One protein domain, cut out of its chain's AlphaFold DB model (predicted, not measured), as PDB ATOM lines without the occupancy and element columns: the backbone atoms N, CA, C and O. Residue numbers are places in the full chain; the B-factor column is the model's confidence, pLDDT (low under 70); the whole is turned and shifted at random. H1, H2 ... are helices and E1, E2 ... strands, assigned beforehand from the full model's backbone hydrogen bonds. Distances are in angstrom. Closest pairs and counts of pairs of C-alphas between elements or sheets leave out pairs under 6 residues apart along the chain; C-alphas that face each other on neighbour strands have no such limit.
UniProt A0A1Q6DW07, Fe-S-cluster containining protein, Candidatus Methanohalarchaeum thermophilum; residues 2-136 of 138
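What this domain is: This is residues 2 to 136 of the 138 residues of the protein "Fe-S-cluster containining protein" of Candidatus Methanohalarchaeum thermophilum (UniProt A0A1Q6DW07). This is an elongated, loop-rich domain: one end holds the hairpin E1 and E2 with the short helices H3 and H4 and the long loop of residues 56 to 82, and at the other end the longest helix, H6, has H1 loosely beside it. Between these ends lie a second small hairpin, E3 and E4, and the short helices H2 and H5, while residues 131 to 136 stick out beyond the rest. The printed part has 135 residues, with six named helices and four named strands in the order H1 H2 H3 E1 E2 H4 E3 E4 H5 H6; under half of its residues are in named elements, and the class is mixed, helices and strands. Each hairpin is its own antiparallel sheet of two strands, E1 - E2 and E3 - E4. The whole is compact by its radius of gyration of the C-alphas, 16.5 A, and spans 57 by 36 by 23 A.

Where its parts are: E1 is residues 41 to 44, 9.7 A long, from C-alpha 41 at (157.330, 155.182, 223.925), and E2 is residues 47 to 50, 10.4 A. H3 is residues 31 to 38, 10.3 A, and H4 is residues 52 to 55. E3 is residues 83 to 85 and E4 residues 91 to 93. H2 is residues 18 to 23 and H5 residues 101 to 105. H1, residues 2 to 9, is 10.8 A long and begins with C-alpha 2 at (148.202, 146.243, 186.932). H6, residues 121 to 135, is 20.9 A long and ends with C-alpha 135 at (160.456, 149.382, 173.992).

How they stand to each other: The hairpin E1 and E2 is antiparallel at 146 degrees, with N 42 and O 49 within hydrogen-bond range at 2.8 A. H4 and E1 are near each other. H3 and H4 touch; their closest C-alphas, of Ser 38 and Ile 52, are 4.1 A apart. The closest C-alphas of E1 and E3 are those of Ser 44 and Leu 83, 7.3 A. The hairpin E3 and E4 is antiparallel at 148 degrees, with N 84 and O 92 at 2.9 A. The closest C-alphas of H2 and E3 are those of Cys 20 and Leu 83, 7.2 A. H5 is close to but not clearly touching H3, with the C-alphas of Asp 33 and Val 101 closest at 7.0 A. H1 and H6 are close but not clearly touching, C-alphas 7 and 126 being closest at 7.9 A, at a shallow tilt of 23 degrees, opposite ways. H5 and H6 are apart. In H1, H2, H3, H5 and H6 every O i to N i+4 pair is within hydrogen-bond range; H4 is too short for such a pair.

The domain as a whole: The two C-alphas farthest apart, of Phe 59 and Gly 136, are 56.9 A apart. The printed part has no cut. The links H4 to E3, 27 residues, and H5 to H6, 15 residues, are long. The mean pLDDT of the printed part is 81.7; residues 2 to 10, 57 to 65 and 109 to 117 are under 70.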
ATOM      1  N   VAL A   2     147.704 147.614 186.633       53.12
ATOM      2  CA  VAL A   2     148.202 146.243 186.932       53.12
ATOM      3  C   VAL A   2     149.700 146.234 187.261       53.12
ATOM      4  O   VAL A   2     150.091 145.715 188.301       53.12
ATOM      5  N   ILE A   3     150.511 146.886 186.423       54.12
ATOM      6  CA  ILE A   3     151.966 147.014 186.611       54.12
ATOM      7  C   ILE A   3     152.307 147.737 187.925       54.12
ATOM      8  O   ILE A   3     153.128 147.256 188.691       54.12
ATOM      9  N   GLU A   4     151.633 148.846 188.239       54.78
ATOM     10  CA  GLU A   4     151.860 149.599 189.488       54.78
ATOM     11  C   GLU A   4     151.501 148.792 190.741       54.78
ATOM     12  O   GLU A   4     152.131 148.961 191.784       54.78
ATOM     13  N   LYS A   5     150.495 147.911 190.652       55.91
ATOM     14  CA  LYS A   5     150.135 147.011 191.751       55.91
ATOM     15  C   LYS A   5     151.204 145.934 191.943       55.91
ATOM     16  O   LYS A   5     151.703 145.789 193.051       55.91
ATOM     17  N   LEU A   6     151.609 145.261 190.862       53.78
ATOM     18  CA  LEU A   6     152.721 144.304 190.883       53.78
ATOM     19  C   LEU A   6     154.008 144.949 191.416       53.78
ATOM     20  O   LEU A   6     154.719 144.333 192.198       53.78
ATOM     21  N   PHE A   7     154.286 146.201 191.053       61.16
ATOM     22  CA  PHE A   7     155.450 146.927 191.550       61.16
ATOM     23  C   PHE A   7     155.345 147.259 193.049       61.16
ATOM     24  O   PHE A   7     156.306 147.035 193.783       61.16
ATOM     25  N   ARG A   8     154.181 147.715 193.536       65.00
ATOM     26  CA  ARG A   8     153.948 147.925 194.978       65.00
ATOM     27  C   ARG A   8     154.188 146.646 195.783       65.00
ATOM     28  O   ARG A   8     154.805 146.716 196.842       65.00
ATOM     29  N   ASP A   9     153.710 145.515 195.276       67.31
ATOM     30  CA  ASP A   9     153.773 144.224 195.965       67.31
ATOM     31  C   ASP A   9     155.192 143.598 195.942       67.31
ATOM     32  O   ASP A   9     155.468 142.713 196.747       67.31
ATOM     33  N   ASN A  10     156.104 144.081 195.079       67.94
ATOM     34  CA  ASN A  10     157.503 143.624 194.959       67.94
ATOM     35  C   ASN A  10     158.555 144.663 195.414       67.94
ATOM     36  O   ASN A  10     159.753 144.455 195.225       67.94
ATOM     37  N   PHE A  11     158.155 145.805 195.986       78.06
ATOM     38  CA  PHE A  11     159.116 146.814 196.443       78.06
ATOM     39  C   PHE A  11     159.797 146.394 197.753       78.06
ATOM     40  O   PHE A  11     159.201 146.454 198.831       78.06
ATOM     41  N   GLU A  12     161.086 146.064 197.675       83.81
ATOM     42  CA  GLU A  12     161.931 145.814 198.843       83.81
ATOM     43  C   GLU A  12     162.889 146.984 199.104       83.81
ATOM     44  O   GLU A  12     163.695 147.382 198.263       83.81
ATOM     45  N   CYS A  13     162.825 147.559 200.307       86.88
ATOM     46  CA  CYS A  13     163.704 148.662 200.682       86.88
ATOM     47  C   CYS A  13     165.140 148.167 200.923       86.88
ATOM     48  O   CYS A  13     165.416 147.546 201.950       86.88
ATOM     49  N   LYS A  14     166.076 148.556 200.043       90.94
ATOM     50  CA  LYS A  14     167.530 148.288 200.137       90.94
ATOM     51  C   LYS A  14     168.246 148.909 201.356       90.94
ATOM     52  O   LYS A  14     169.464 148.826 201.450       90.94
ATOM     53  N   ARG A  15     167.524 149.550 202.286       92.94
ATOM     54  CA  ARG A  15     168.061 150.142 203.533       92.94
ATOM     55  C   ARG A  15     169.184 151.182 203.344       92.94
ATOM     56  O   ARG A  15     169.914 151.465 204.283       92.94
ATOM     57  N   CYS A  16     169.285 151.822 202.178       93.19
ATOM     58  CA  CYS A  16     170.288 152.866 201.907       93.19
ATOM     59  C   CYS A  16     170.047 154.198 202.646       93.19
ATOM     60  O   CYS A  16     170.907 155.067 202.641       93.19
ATOM     61  N   GLY A  17     168.875 154.395 203.258       92.00
ATOM     62  CA  GLY A  17     168.540 155.599 204.028       92.00
ATOM     63  C   GLY A  17     168.207 156.848 203.205       92.00
ATOM     64  O   GLY A  17     167.472 157.692 203.711       92.00
ATOM     65  N   GLU A  18     168.647 156.954 201.949       91.12
ATOM     66  CA  GLU A  18     168.512 158.163 201.113       91.12
ATOM     67  C   GLU A  18     167.084 158.717 201.035       91.12
ATOM     68  O   GLU A  18     166.848 159.870 201.387       91.12
ATOM     69  N   CYS A  19     166.082 157.894 200.711       87.25
ATOM     70  CA  CYS A  19     164.691 158.358 200.691       87.25
ATOM     71  C   CYS A  19     164.177 158.817 202.072       87.25
ATOM     72  O   CYS A  19     163.343 159.717 202.160       87.25
ATOM     73  N   CYS A  20     164.687 158.242 203.165       90.06
ATOM     74  CA  CYS A  20     164.374 158.697 204.517       90.06
ATOM     75  C   CYS A  20     165.093 160.009 204.866       90.06
ATOM     76  O   CYS A  20     164.528 160.802 205.615       90.06
ATOM     77  N   LYS A  21     166.291 160.265 204.329       90.94
ATOM     78  CA  LYS A  21     167.008 161.543 204.475       90.94
ATOM     79  C   LYS A  21     166.333 162.658 203.671       90.94
ATOM     80  O   LYS A  21     166.154 163.747 204.200       90.94
ATOM     81  N   SER A  22     165.907 162.383 202.436       86.75
ATOM     82  CA  SER A  22     165.329 163.395 201.538       86.75
ATOM     83  C   SER A  22     163.870 163.750 201.838       86.75
ATOM     84  O   SER A  22     163.499 164.908 201.687       86.75
ATOM     85  N   TYR A  23     163.033 162.791 202.259       84.31
ATOM     86  CA  TYR A  23     161.573 162.997 202.322       84.31
ATOM     87  C   TYR A  23     160.961 163.019 203.734       84.31
ATOM     88  O   TYR A  23     159.737 163.100 203.861       84.31
ATOM     89  N   PHE A  24     161.753 162.959 204.815       85.81
ATOM     90  CA  PHE A  24     161.212 162.865 206.187       85.81
ATOM     91  C   PHE A  24     160.236 163.989 206.567       85.81
ATOM     92  O   PHE A  24     159.305 163.736 207.325       85.81
ATOM     93  N   ASN A  25     160.444 165.200 206.041       82.12
ATOM     94  CA  ASN A  25     159.626 166.394 206.279       82.12
ATOM     95  C   ASN A  25     158.647 166.704 205.128       82.12
ATOM     96  O   ASN A  25     158.019 167.763 205.103       82.12
ATOM     97  N   THR A  26     158.531 165.814 204.139       78.44
ATOM     98  CA  THR A  26     157.658 166.025 202.976       78.44
ATOM     99  C   THR A  26     156.217 165.623 203.288       78.44
ATOM    100  O   THR A  26     155.281 166.307 202.867       78.44
ATOM    101  N   PHE A  27     156.024 164.561 204.069       74.25
ATOM    102  CA  PHE A  27     154.708 164.005 204.398       74.25
ATOM    103  C   PHE A  27     154.055 164.704 205.589       74.25
ATOM    104  O   PHE A  27     154.731 165.181 206.501       74.25
ATOM    105  N   ARG A  28     152.720 164.720 205.617       78.06
ATOM    106  CA  ARG A  28     151.969 165.066 206.831       78.06
ATOM    107  C   ARG A  28     151.637 163.790 207.593       78.06
ATOM    108  O   ARG A  28     151.159 162.821 207.006       78.06
ATOM    109  N   LEU A  29     151.838 163.796 208.908       80.50
ATOM    110  CA  LEU A  29     151.316 162.724 209.749       80.50
ATOM    111  C   LEU A  29     149.786 162.791 209.760       80.50
ATOM    112  O   LEU A  29     149.199 163.849 209.999       80.50
ATOM    113  N   ARG A  30     149.142 161.652 209.500       82.44
ATOM    114  CA  ARG A  30     147.685 161.524 209.598       82.44
ATOM    115  C   ARG A  30     147.264 161.526 211.061       82.44
ATOM    116  O   ARG A  30     148.045 161.127 211.927       82.44
ATOM    117  N   LYS A  31     146.019 161.914 211.341       83.50
ATOM    118  CA  LYS A  31     145.502 161.927 212.715       83.50
ATOM    119  C   LYS A  31     145.620 160.542 213.366       83.50
ATOM    120  O   LYS A  31     146.062 160.442 214.500       83.50
ATOM    121  N   GLU A  32     145.342 159.478 212.622       86.44
ATOM    122  CA  GLU A  32     145.414 158.091 213.094       86.44
ATOM    123  C   GLU A  32     146.855 157.639 213.392       86.44
ATOM    124  O   GLU A  32     147.079 156.786 214.252       86.44
ATOM    125  N   ASP A  33     147.849 158.202 212.695       88.50
ATOM    126  CA  ASP A  33     149.263 157.984 213.009       88.50
ATOM    127  C   ASP A  33     149.657 158.753 214.276       88.50
ATOM    128  O   ASP A  33     150.325 158.197 215.143       88.50
ATOM    129  N   ILE A  34     149.191 159.996 214.429       86.69
ATOM    130  CA  ILE A  34     149.432 160.818 215.623       86.69
ATOM    131  C   ILE A  34     148.800 160.178 216.862       86.69
ATOM    132  O   ILE A  34     149.498 159.978 217.856       86.69
ATOM    133  N   ASP A  35     147.527 159.791 216.801       86.88
ATOM    134  CA  ASP A  35     146.807 159.135 217.897       86.88
ATOM    135  C   ASP A  35     147.490 157.804 218.283       86.88
ATOM    136  O   ASP A  35     147.639 157.494 219.469       86.88
ATOM    137  N   ARG A  36     147.991 157.039 217.296       89.62
ATOM    138  CA  ARG A  36     148.725 155.779 217.523       89.62
ATOM    139  C   ARG A  36     150.100 155.985 218.158       89.62
ATOM    140  O   ARG A  36     150.513 155.132 218.944       89.62
ATOM    141  N   LEU A  37     150.817 157.049 217.792       91.00
ATOM    142  CA  LEU A  37     152.209 157.287 218.192       91.00
ATOM    143  C   LEU A  37     152.344 158.127 219.470       91.00
ATOM    144  O   LEU A  37     153.229 157.845 220.272       91.00
ATOM    145  N   SER A  38     151.467 159.114 219.695       89.56
ATOM    146  CA  SER A  38     151.599 160.130 220.761       89.56
ATOM    147  C   SER A  38     151.863 159.539 222.147       89.56
ATOM    148  O   SER A  38     152.776 159.973 222.850       89.56
ATOM    149  N   ASN A  39     151.074 158.527 222.518       89.56
ATOM    150  CA  ASN A  39     151.067 157.923 223.853       89.56
ATOM    151  C   ASN A  39     151.978 156.689 223.975       89.56
ATOM    152  O   ASN A  39     151.980 156.026 225.010       89.56
ATOM    153  N   ARG A  40     152.734 156.347 222.925       93.88
ATOM    154  CA  ARG A  40     153.714 155.255 222.964       93.88
ATOM    155  C   ARG A  40     155.078 155.804 223.317       93.88
ATOM    156  O   ARG A  40     155.424 156.908 222.918       93.88
ATOM    157  N   LYS A  41     155.888 154.995 223.984       96.19
ATOM    158  CA  LYS A  41     157.330 155.182 223.925       96.19
ATOM    159  C   LYS A  41     157.835 154.764 222.543       96.19
ATOM    160  O   LYS A  41     157.446 153.707 222.050       96.19
ATOM    161  N   LEU A  42     158.643 155.612 221.915       96.25
ATOM    162  CA  LEU A  42     159.248 155.387 220.607       96.25
ATOM    163  C   LEU A  42     160.777 155.375 220.761       96.25
ATOM    164  O   LEU A  42     161.324 156.366 221.260       96.25
ATOM    165  N   PRO A  43     161.475 154.308 220.332       97.62
ATOM    166  CA  PRO A  43     162.926 154.330 220.200       97.62
ATOM    167  C   PRO A  43     163.344 155.284 219.073       97.62
ATOM    168  O   PRO A  43     162.642 155.445 218.074       97.62
ATOM    169  N   SER A  44     164.499 155.922 219.231       96.75
ATOM    170  CA  SER A  44     165.069 156.890 218.290       96.75
ATOM    171  C   SER A  44     166.590 156.947 218.455       96.75
ATOM    172  O   SER A  44     167.120 156.434 219.441       96.75
ATOM    173  N   ARG A  45     167.289 157.664 217.567       96.38
ATOM    174  CA  ARG A  45     168.728 157.962 217.730       96.38
ATOM    175  C   ARG A  45     169.080 158.755 219.001       96.38
ATOM    176  O   ARG A  45     170.249 158.850 219.347       96.38
ATOM    177  N   PHE A  46     168.087 159.346 219.668       96.50
ATOM    178  CA  PHE A  46     168.255 160.091 220.920       96.50
ATOM    179  C   PHE A  46     167.964 159.231 222.163       96.50
ATOM    180  O   PHE A  46     168.135 159.701 223.280       96.50
ATOM    181  N   GLY A  47     167.507 157.985 221.991       96.50
ATOM    182  CA  GLY A  47     166.956 157.144 223.057       96.50
ATOM    183  C   GLY A  47     165.439 156.967 222.943       96.50
ATOM    184  O   GLY A  47     164.841 157.224 221.892       96.50
ATOM    185  N   GLU A  48     164.804 156.496 224.017       97.44
ATOM    186  CA  GLU A  48     163.378 156.154 224.052       97.44
ATOM    187  C   GLU A  48     162.541 157.239 224.760       97.44
ATOM    188  O   GLU A  48     162.669 157.450 225.966       97.44
ATOM    189  N   TYR A  49     161.622 157.883 224.032       96.19
ATOM    190  CA  TYR A  49     160.760 158.955 224.562       96.19
ATOM    191  C   TYR A  49     159.297 158.772 224.156       96.19
ATOM    192  O   TYR A  49     158.993 158.075 223.191       96.19
ATOM    193  N   LEU A  50     158.369 159.426 224.867       94.00
ATOM    194  CA  LEU A  50     156.964 159.482 224.448       94.00
ATOM    195  C   LEU A  50     156.839 160.124 223.062       94.00
ATOM    196  O   LEU A  50     157.362 161.215 222.838       94.00
ATOM    197  N   GLY A  51     156.105 159.474 222.160       92.38
ATOM    198  CA  GLY A  51     156.011 159.833 220.750       92.38
ATOM    199  C   GLY A  51     155.523 161.253 220.504       92.38
ATOM    200  O   GLY A  51     155.995 161.897 219.568       92.38
ATOM    201  N   ILE A  52     154.672 161.780 221.393       90.06
ATOM    202  CA  ILE A  52     154.214 163.173 221.361       90.06
ATOM    203  C   ILE A  52     155.381 164.173 221.320       90.06
ATOM    204  O   ILE A  52     155.295 165.154 220.591       90.06
ATOM    205  N   LYS A  53     156.505 163.880 221.998       90.81
ATOM    206  CA  LYS A  53     157.709 164.730 222.020       90.81
ATOM    207  C   LYS A  53     158.401 164.851 220.658       90.81
ATOM    208  O   LYS A  53     159.095 165.832 220.424       90.81
ATOM    209  N   PHE A  54     158.227 163.869 219.771       91.81
ATOM    210  CA  PHE A  54     158.785 163.909 218.418       91.81
ATOM    211  C   PHE A  54     157.842 164.559 217.405       91.81
ATOM    212  O   PHE A  54     158.314 165.019 216.372       91.81
ATOM    213  N   ILE A  55     156.528 164.566 217.655       86.94
ATOM    214  CA  ILE A  55     155.506 164.940 216.656       86.94
ATOM    215  C   ILE A  55     154.715 166.207 217.011       86.94
ATOM    216  O   ILE A  55     153.940 166.684 216.186       86.94
ATOM    217  N   SER A  56     154.911 166.771 218.205       79.00
ATOM    218  CA  SER A  56     154.407 168.096 218.565       79.00
ATOM    219  C   SER A  56     155.371 168.834 219.486       79.00
ATOM    220  O   SER A  56     155.925 168.251 220.415       79.00
ATOM    221  N   LYS A  57     155.499 170.146 219.271       66.88
ATOM    222  CA  LYS A  57     156.169 171.056 220.207       66.88
ATOM    223  C   LYS A  57     155.281 171.403 221.405       66.88
ATOM    224  O   LYS A  57     155.754 171.447 222.534       66.88
ATOM    225  N   ASP A  58     153.992 171.617 221.149       61.94
ATOM    226  CA  ASP A  58     153.005 172.035 222.143       61.94
ATOM    227  C   ASP A  58     151.896 170.976 222.262       61.94
ATOM    228  O   ASP A  58     151.418 170.437 221.261       61.94
ATOM    229  N   PHE A  59     151.449 170.671 223.483       55.50
ATOM    230  CA  PHE A  59     150.468 169.601 223.727       55.50
ATOM    231  C   PHE A  59     149.068 169.769 223.072       55.50
ATOM    232  O   PHE A  59     148.402 168.748 222.895       55.50
ATOM    233  N   PRO A  60     148.587 170.964 222.656       53.25
ATOM    234  CA  PRO A  60     147.409 171.080 221.801       53.25
ATOM    235  C   PRO A  60     147.808 171.160 220.316       53.25
ATOM    236  O   PRO A  60     148.117 172.234 219.797       53.25
ATOM    237  N   LEU A  61     147.731 170.022 219.619       54.38
ATOM    238  CA  LEU A  61     147.948 169.865 218.171       54.38
ATOM    239  C   LEU A  61     146.985 170.738 217.331       54.38
ATOM    240  O   LEU A  61     145.945 170.271 216.868       54.38
ATOM    241  N   LYS A  62     147.317 172.019 217.121       46.31
ATOM    242  CA  LYS A  62     146.509 172.943 216.296       46.31
ATOM    243  C   LYS A  62     146.804 172.864 214.797       46.31
ATOM    244  O   LYS A  62     145.944 173.224 213.997       46.31
ATOM    245  N   THR A  63     147.984 172.387 214.405       51.00
ATOM    246  CA  THR A  63     148.383 172.211 213.001       51.00
ATOM    247  C   THR A  63     149.249 170.970 212.839       51.00
ATOM    248  O   THR A  63     150.228 170.808 213.562       51.00
ATOM    249  N   TYR A  64     148.911 170.133 211.857       58.72
ATOM    250  CA  TYR A  64     149.684 168.953 211.459       58.72
ATOM    251  C   TYR A  64     150.981 169.388 210.761       58.72
ATOM    252  O   TYR A  64     151.025 169.523 209.533       58.72
ATOM    253  N   ASP A  65     152.005 169.699 211.555       62.69
ATOM    254  CA  ASP A  65     153.302 170.110 211.027       62.69
ATOM    255  C   ASP A  65     154.036 168.912 210.399       62.69
ATOM    256  O   ASP A  65     153.793 167.758 210.757       62.69
ATOM    257  N   ARG A  66     154.908 169.176 209.420       73.31
ATOM    258  CA  ARG A  66     155.656 168.113 208.718       73.31
ATOM    259  C   ARG A  66     156.987 167.765 209.387       73.31
ATOM    260  O   ARG A  66     157.646 166.815 208.987       73.31
ATOM    261  N   PHE A  67     157.411 168.559 210.365       80.38
ATOM    262  CA  PHE A  67     158.700 168.401 211.031       80.38
ATOM    263  C   PHE A  67     158.585 167.503 212.258       80.38
ATOM    264  O   PHE A  67     157.596 167.555 212.990       80.38
ATOM    265  N   PHE A  68     159.649 166.745 212.515       89.75
ATOM    266  CA  PHE A  68     159.866 166.131 213.816       89.75
ATOM    267  C   PHE A  68     160.605 167.094 214.749       89.75
ATOM    268  O   PHE A  68     161.303 168.007 214.300       89.75
ATOM    269  N   TYR A  69     160.471 166.855 216.048       91.19
ATOM    270  CA  TYR A  69     161.038 167.673 217.114       91.19
ATOM    271  C   TYR A  69     162.030 166.871 217.965       91.19
ATOM    272  O   TYR A  69     161.890 165.657 218.129       91.19
ATOM    273  N   HIS A  70     163.057 167.543 218.484       93.38
ATOM    274  CA  HIS A  70     164.011 166.953 219.418       93.38
ATOM    275  C   HIS A  70     163.327 166.752 220.783       93.38
ATOM    276  O   HIS A  70     162.702 167.689 221.294       93.38
ATOM    277  N   PRO A  71     163.399 165.554 221.397       93.38
ATOM    278  CA  PRO A  71     162.498 165.196 222.488       93.38
ATOM    279  C   PRO A  71     162.827 165.864 223.830       93.38
ATOM    280  O   PRO A  71     162.044 165.726 224.774       93.38
ATOM    281  N   GLU A  72     163.961 166.556 223.953       92.56
ATOM    282  CA  GLU A  72     164.398 167.200 225.200       92.56
ATOM    283  C   GLU A  72     164.171 168.716 225.213       92.56
ATOM    284  O   GLU A  72     163.681 169.237 226.212       92.56
ATOM    285  N   ASP A  73     164.462 169.405 224.105       91.69
ATOM    286  CA  ASP A  73     164.412 170.875 223.997       91.69
ATOM    287  C   ASP A  73     163.322 171.408 223.041       91.69
ATOM    288  O   ASP A  73     163.076 172.615 222.991       91.69
ATOM    289  N   GLY A  74     162.642 170.535 222.287       89.25
ATOM    290  CA  GLY A  74     161.592 170.924 221.341       89.25
ATOM    291  C   GLY A  74     162.088 171.704 220.116       89.25
ATOM    292  O   GLY A  74     161.290 172.387 219.463       89.25
ATOM    293  N   THR A  75     163.383 171.638 219.789       90.75
ATOM    294  CA  THR A  75     163.932 172.171 218.531       90.75
ATOM    295  C   THR A  75     163.429 171.371 217.326       90.75
ATOM    296  O   THR A  75     163.089 170.192 217.440       90.75
ATOM    297  N   LYS A  76     163.337 172.011 216.151       91.06
ATOM    298  CA  LYS A  76     162.992 171.314 214.902       91.06
ATOM    299  C   LYS A  76     164.176 170.467 214.441       91.06
ATOM    300  O   LYS A  76     165.316 170.915 214.502       91.06
ATOM    301  N   LEU A  77     163.893 169.255 213.973       91.81
ATOM    302  CA  LEU A  77     164.904 168.347 213.448       91.81
ATOM    303  C   LEU A  77     165.020 168.470 211.930       91.81
ATOM    304  O   LEU A  77     164.041 168.278 211.212       91.81
ATOM    305  N   GLU A  78     166.251 168.642 211.452       92.06
ATOM    306  CA  GLU A  78     166.613 168.614 210.026       92.06
ATOM    307  C   GLU A  78     166.794 167.183 209.470       92.06
ATOM    308  O   GLU A  78     167.280 166.990 208.359       92.06
ATOM    309  N   SER A  79     166.426 166.149 210.235       92.88
ATOM    310  CA  SER A  79     166.393 164.754 209.768       92.88
ATOM    311  C   SER A  79     165.536 163.860 210.670       92.88
ATOM    312  O   SER A  79     165.395 164.121 211.869       92.88
ATOM    313  N   CYS A  80     165.009 162.763 210.114       94.31
ATOM    314  CA  CYS A  80     164.144 161.804 210.813       94.31
ATOM    315  C   CYS A  80     164.781 161.238 212.108       94.31
ATOM    316  O   CYS A  80     165.769 160.509 212.007       94.31
ATOM    317  N   PRO A  81     164.209 161.464 213.313       95.50
ATOM    318  CA  PRO A  81     164.767 160.959 214.579       95.50
ATOM    319  C   PRO A  81     164.789 159.428 214.668       95.50
ATOM    320  O   PRO A  81     165.563 158.858 215.436       95.50
ATOM    321  N   PHE A  82     163.933 158.767 213.891       96.25
ATOM    322  CA  PHE A  82     163.783 157.316 213.876       96.25
ATOM    323  C   PHE A  82     164.688 156.622 212.855       96.25
ATOM    324  O   PHE A  82     164.637 155.400 212.769       96.25
ATOM    325  N   LEU A  83     165.458 157.369 212.055       96.75
ATOM    326  CA  LEU A  83     166.451 156.804 211.144       96.75
ATOM    327  C   LEU A  83     167.759 156.597 211.915       96.75
ATOM    328  O   LEU A  83     168.340 157.562 212.414       96.75
ATOM    329  N   ILE A  84     168.191 155.341 212.022       96.75
ATOM    330  CA  ILE A  84     169.420 154.926 212.703       96.75
ATOM    331  C   ILE A  84     170.377 154.377 211.647       96.75
ATOM    332  O   ILE A  84     169.976 153.557 210.821       96.75
ATOM    333  N   GLU A  85     171.620 154.846 211.662       96.44
ATOM    334  CA  GLU A  85     172.722 154.272 210.888       96.44
ATOM    335  C   GLU A  85     173.330 153.109 211.676       96.44
ATOM    336  O   GLU A  85     173.500 153.212 212.892       96.44
ATOM    337  N   ARG A  86     173.606 151.993 211.002       95.25
ATOM    338  CA  ARG A  86     174.205 150.788 211.586       95.25
ATOM    339  C   ARG A  86     175.684 150.711 211.214       95.25
ATOM    340  O   ARG A  86     176.103 151.283 210.212       95.25
ATOM    341  N   ASP A  87     176.452 149.931 211.970       95.25
ATOM    342  CA  ASP A  87     177.907 149.774 211.782       95.25
ATOM    343  C   ASP A  87     178.314 149.238 210.391       95.25
ATOM    344  O   ASP A  87     179.464 149.372 209.983       95.25
ATOM    345  N   ASP A  88     177.377 148.632 209.650       95.38
ATOM    346  CA  ASP A  88     177.562 148.149 208.275       95.38
ATOM    347  C   ASP A  88     177.213 149.193 207.190       95.38
ATOM    348  O   ASP A  88     177.186 148.863 206.004       95.38
ATOM    349  N   GLY A  89     176.949 150.447 207.576       94.19
ATOM    350  CA  GLY A  89     176.612 151.556 206.674       94.19
ATOM    351  C   GLY A  89     175.175 151.532 206.141       94.19
ATOM    352  O   GLY A  89     174.783 152.421 205.384       94.19
ATOM    353  N   PHE A  90     174.365 150.540 206.527       95.62
ATOM    354  CA  PHE A  90     172.938 150.509 206.214       95.62
ATOM    355  C   PHE A  90     172.117 151.231 207.283       95.62
ATOM    356  O   PHE A  90     172.494 151.322 208.449       95.62
ATOM    357  N   TYR A  91     170.927 151.682 206.898       96.75
ATOM    358  CA  TYR A  91     170.005 152.380 207.780       96.75
ATOM    359  C   TYR A  91     168.802 151.522 208.158       96.75
ATOM    360  O   TYR A  91     168.199 150.832 207.332       96.75
ATOM    361  N   GLU A  92     168.379 151.641 209.408       95.62
ATOM    362  CA  GLU A  92     167.128 151.080 209.898       95.62
ATOM    363  C   GLU A  92     166.183 152.161 210.422       95.62
ATOM    364  O   GLU A  92     166.567 153.297 210.704       95.62
ATOM    365  N   CYS A  93     164.903 151.805 210.521       95.56
ATOM    366  CA  CYS A  93     163.902 152.660 211.136       95.56
ATOM    367  C   CYS A  93     163.525 152.074 212.493       95.56
ATOM    368  O   CYS A  93     162.911 151.009 212.541       95.56
ATOM    369  N   ALA A  94     163.836 152.791 213.569       96.62
ATOM    370  CA  ALA A  94     163.600 152.364 214.947       96.62
ATOM    371  C   ALA A  94     162.127 151.998 215.234       96.62
ATOM    372  O   ALA A  94     161.846 151.161 216.082       96.62
ATOM    373  N   ILE A  95     161.186 152.598 214.492       95.38
ATOM    374  CA  ILE A  95     159.735 152.381 214.614       95.38
ATOM    375  C   ILE A  95     159.140 151.605 213.422       95.38
ATOM    376  O   ILE A  95     158.008 151.862 213.013       95.38
ATOM    377  N   ASN A  96     159.910 150.714 212.783       92.94
ATOM    378  CA  ASN A  96     159.532 150.061 211.519       92.94
ATOM    379  C   ASN A  96     158.140 149.387 211.539       92.94
ATOM    380  O   ASN A  96     157.375 149.499 210.579       92.94
ATOM    381  N   ASP A  97     157.811 148.725 212.645       91.88
ATOM    382  CA  ASP A  97     156.558 148.013 212.915       91.88
ATOM    383  C   ASP A  97     155.331 148.940 213.035       91.88
ATOM    384  O   ASP A  97     154.230 148.581 212.606       91.88
ATOM    385  N   ILE A  98     155.515 150.162 213.545       91.81
ATOM    386  CA  ILE A  98     154.454 151.163 213.763       91.81
ATOM    387  C   ILE A  98     154.561 152.409 212.875       91.81
ATOM    388  O   ILE A  98     153.757 153.331 213.056       91.81
ATOM    389  N   LYS A  99     155.485 152.414 211.900       90.56
ATOM    390  CA  LYS A  99     155.701 153.457 210.874       90.56
ATOM    391  C   LYS A  99     154.402 154.167 210.458       90.56
ATOM    392  O   LYS A  99     153.422 153.474 210.167       90.56
ATOM    393  N   PRO A 100     154.394 155.512 210.359       88.81
ATOM    394  CA  PRO A 100     153.283 156.261 209.776       88.81
ATOM    395  C   PRO A 100     152.874 155.719 208.405       88.81
ATOM    396  O   PRO A 100     153.724 155.222 207.662       88.81
ATOM    397  N   VAL A 101     151.598 155.854 208.036       86.12
ATOM    398  CA  VAL A 101     151.066 155.320 206.769       86.12
ATOM    399  C   VAL A 101     151.826 155.881 205.565       86.12
ATOM    400  O   VAL A 101     152.140 155.126 204.647       86.12
ATOM    401  N   ALA A 102     152.198 157.164 205.586       81.50
ATOM    402  CA  ALA A 102     153.035 157.760 204.546       81.50
ATOM    403  C   ALA A 102     154.426 157.095 204.473       81.50
ATOM    404  O   ALA A 102     154.825 156.602 203.423       81.50
ATOM    405  N   CYS A 103     155.137 156.966 205.598       86.06
ATOM    406  CA  CYS A 103     156.456 156.322 205.637       86.06
ATOM    407  C   CYS A 103     156.419 154.832 205.251       86.06
ATOM    408  O   CYS A 103     157.389 154.317 204.704       86.06
ATOM    409  N   ARG A 104     155.321 154.129 205.561       85.19
ATOM    410  CA  ARG A 104     155.103 152.721 205.199       85.19
ATOM    411  C   ARG A 104     154.785 152.543 203.719       85.19
ATOM    412  O   ARG A 104     155.221 151.563 203.131       85.19
ATOM    413  N   ASN A 105     154.015 153.462 203.146       80.19
ATOM    414  CA  ASN A 105     153.581 153.374 201.759       80.19
ATOM    415  C   ASN A 105     154.603 153.934 200.768       80.19
ATOM    416  O   ASN A 105     154.383 153.738 199.579       80.19
ATOM    417  N   PHE A 106     155.668 154.617 201.209       77.81
ATOM    418  CA  PHE A 106     156.748 155.091 200.334       77.81
ATOM    419  C   PHE A 106     157.315 153.939 199.481       77.81
ATOM    420  O   PHE A 106     157.582 152.873 200.037       77.81
ATOM    421  N   PRO A 107     157.543 154.135 198.167       72.75
ATOM    422  CA  PRO A 107     157.389 155.373 197.376       72.75
ATOM    423  C   PRO A 107     155.947 155.671 196.911       72.75
ATOM    424  O   PRO A 107     155.663 156.718 196.345       72.75
ATOM    425  N   PHE A 108     155.000 154.776 197.160       72.88
ATOM    426  CA  PHE A 108     153.628 154.786 196.638       72.88
ATOM    427  C   PHE A 108     152.602 155.487 197.550       72.88
ATOM    428  O   PHE A 108     151.487 154.981 197.755       72.88
ATOM    429  N   THR A 109     152.969 156.624 198.143       62.09
ATOM    430  CA  THR A 109     152.176 157.301 199.190       62.09
ATOM    431  C   THR A 109     150.852 157.885 198.707       62.09
ATOM    432  O   THR A 109     149.951 158.073 199.524       62.09
ATOM    433  N   GLY A 110     150.720 158.193 197.414       54.72
ATOM    434  CA  GLY A 110     149.542 158.848 196.822       54.72
ATOM    435  C   GLY A 110     149.421 160.346 197.144       54.72
ATOM    436  O   GLY A 110     148.813 161.091 196.386       54.72
ATOM    437  N   GLU A 111     150.050 160.809 198.224       52.88
ATOM    438  CA  GLU A 111     150.483 162.202 198.378       52.88
ATOM    439  C   GLU A 111     151.648 162.458 197.413       52.88
ATOM    440  O   GLU A 111     152.514 161.589 197.314       52.88
ATOM    441  N   PHE A 112     151.645 163.608 196.717       46.28
ATOM    442  CA  PHE A 112     152.562 163.987 195.624       46.28
ATOM    443  C   PHE A 112     154.057 163.802 195.953       46.28
ATOM    444  O   PHE A 112     154.764 164.751 196.287       46.28
ATOM    445  N   ILE A 113     154.542 162.577 195.789       51.47
ATOM    446  CA  ILE A 113     155.902 162.288 195.359       51.47
ATOM    447  C   ILE A 113     155.775 162.178 193.845       51.47
ATOM    448  O   ILE A 113     155.166 161.223 193.356       51.47
ATOM    449  N   ASP A 114     156.294 163.157 193.105       57.56
ATOM    450  CA  ASP A 114     156.581 162.884 191.702       57.56
ATOM    451  C   ASP A 114     157.634 161.780 191.707       57.56
ATOM    452  O   ASP A 114     158.720 161.942 192.259       57.56
ATOM    453  N   LEU A 115     157.283 160.611 191.181       58.91
ATOM    454  CA  LEU A 115     158.218 159.501 191.182       58.91
ATOM    455  C   LEU A 115     159.406 159.788 190.253       58.91
ATOM    456  O   LEU A 115     160.432 159.153 190.427       58.91
ATOM    457  N   SER A 116     159.312 160.710 189.293       59.12
ATOM    458  CA  SER A 116     160.245 160.800 188.168       59.12
ATOM    459  C   SER A 116     161.724 161.152 188.440       59.12
ATOM    460  O   SER A 116     162.544 160.619 187.694       59.12
ATOM    461  N   GLU A 117     162.189 161.913 189.444       66.06
ATOM    462  CA  GLU A 117     161.523 162.639 190.557       66.06
ATOM    463  C   GLU A 117     161.817 161.995 191.941       66.06
ATOM    464  O   GLU A 117     161.615 162.603 192.998       66.06
ATOM    465  N   THR A 118     162.361 160.770 191.969       72.00
ATOM    466  CA  THR A 118     162.714 160.063 193.210       72.00
ATOM    467  C   THR A 118     164.203 159.757 193.345       72.00
ATOM    468  O   THR A 118     164.859 159.421 192.371       72.00
ATOM    469  N   ILE A 119     164.723 159.811 194.576       79.25
ATOM    470  CA  ILE A 119     166.100 159.397 194.927       79.25
ATOM    471  C   ILE A 119     166.228 157.881 195.207       79.25
ATOM    472  O   ILE A 119     167.248 157.395 195.693       79.25
ATOM    473  N   CYS A 120     165.152 157.113 195.018       84.75
ATOM    474  CA  CYS A 120     165.113 155.709 195.401       84.75
ATOM    475  C   CYS A 120     165.522 154.789 194.242       84.75
ATOM    476  O   CYS A 120     164.682 154.413 193.428       84.75
ATOM    477  N   GLN A 121     166.778 154.330 194.273       81.88
ATOM    478  CA  GLN A 121     167.393 153.422 193.292       81.88
ATOM    479  C   GLN A 121     166.499 152.244 192.853       81.88
ATOM    480  O   GLN A 121     166.460 151.914 191.677       81.88
ATOM    481  N   VAL A 122     165.754 151.614 193.772       82.31
ATOM    482  CA  VAL A 122     164.845 150.486 193.453       82.31
ATOM    483  C   VAL A 122     163.744 150.903 192.471       82.31
ATOM    484  O   VAL A 122     163.303 150.121 191.636       82.31
ATOM    485  N   VAL A 123     163.278 152.146 192.572       78.31
ATOM    486  CA  VAL A 123     162.248 152.706 191.693       78.31
ATOM    487  C   VAL A 123     162.846 153.111 190.351       78.31
ATOM    488  O   VAL A 123     162.162 153.004 189.337       78.31
ATOM    489  N   ASP A 124     164.107 153.541 190.330       80.25
ATOM    490  CA  ASP A 124     164.822 153.872 189.098       80.25
ATOM    491  C   ASP A 124     165.137 152.605 188.288       80.25
ATOM    492  O   ASP A 124     164.808 152.553 187.106       80.25
ATOM    493  N   GLU A 125     165.628 151.545 188.940       80.06
ATOM    494  CA  GLU A 125     165.820 150.209 188.348       80.06
ATOM    495  C   GLU A 125     164.518 149.690 187.711       80.06
ATOM    496  O   GLU A 125     164.485 149.380 186.521       80.06
ATOM    497  N   VAL A 126     163.401 149.710 188.451       75.94
ATOM    498  CA  VAL A 126     162.107 149.271 187.899       75.94
ATOM    499  C   VAL A 126     161.604 150.193 186.778       75.94
ATOM    500  O   VAL A 126     160.935 149.719 185.859       75.94
ATOM    501  N   ARG A 127     161.926 151.497 186.771       75.69
ATOM    502  CA  ARG A 127     161.620 152.352 185.605       75.69
ATOM    503  C   ARG A 127     162.402 151.938 184.370       75.69
ATOM    504  O   ARG A 127     161.839 152.013 183.280       75.69
ATOM    505  N   GLU A 128     163.671 151.566 184.510       80.38
ATOM    506  CA  GLU A 128     164.471 151.090 183.382       80.38
ATOM    507  C   GLU A 128     163.898 149.795 182.814       80.38
ATOM    508  O   GLU A 128     163.659 149.726 181.610       80.38
ATOM    509  N   ASP A 129     163.562 148.824 183.663       79.38
ATOM    510  CA  ASP A 129     162.970 147.557 183.219       79.38
ATOM    511  C   ASP A 129     161.598 147.758 182.552       79.38
ATOM    512  O   ASP A 129     161.307 147.159 181.515       79.38
ATOM    513  N   LEU A 130     160.764 148.669 183.069       74.62
ATOM    514  CA  LEU A 130     159.489 149.021 182.433       74.62
ATOM    515  C   LEU A 130     159.654 149.778 181.107       74.62
ATOM    516  O   LEU A 130     158.794 149.649 180.233       74.62
ATOM    517  N   ARG A 131     160.734 150.553 180.934       81.00
ATOM    518  CA  ARG A 131     161.088 151.159 179.639       81.00
ATOM    519  C   ARG A 131     161.522 150.071 178.656       81.00
ATOM    520  O   ARG A 131     160.890 149.964 177.612       81.00
ATOM    521  N   ARG A 132     162.475 149.207 179.031       80.38
ATOM    522  CA  ARG A 132     162.941 148.066 178.214       80.38
ATOM    523  C   ARG A 132     161.782 147.183 177.749       80.38
ATOM    524  O   ARG A 132     161.661 146.916 176.559       80.38
ATOM    525  N   TYR A 133     160.877 146.808 178.657       76.19
ATOM    526  CA  TYR A 133     159.689 146.012 178.324       76.19
ATOM    527  C   TYR A 133     158.757 146.715 177.322       76.19
ATOM    528  O   TYR A 133     158.262 146.094 176.385       76.19
ATOM    529  N   ARG A 134     158.507 148.021 177.500       77.69
ATOM    530  CA  ARG A 134     157.678 148.815 176.573       77.69
ATOM    531  C   ARG A 134     158.341 148.961 175.201       77.69
ATOM    532  O   ARG A 134     157.639 148.963 174.193       77.69
ATOM    533  N   ASP A 135     159.660 149.100 175.186       87.25
ATOM    534  CA  ASP A 135     160.456 149.382 173.992       87.25
ATOM    535  C   ASP A 135     160.870 148.088 173.248       87.25
ATOM    536  O   ASP A 135     161.399 148.154 172.140       87.25
ATOM    537  N   GLY A 136     160.533 146.911 173.800       81.81
ATOM    538  CA  GLY A 136     160.711 145.594 173.173       81.81
ATOM    539  C   GLY A 136     162.096 144.971 173.374       81.81
ATOM    540  O   GLY A 136     162.480 144.082 172.617       81.81
TER     541      GLY A 136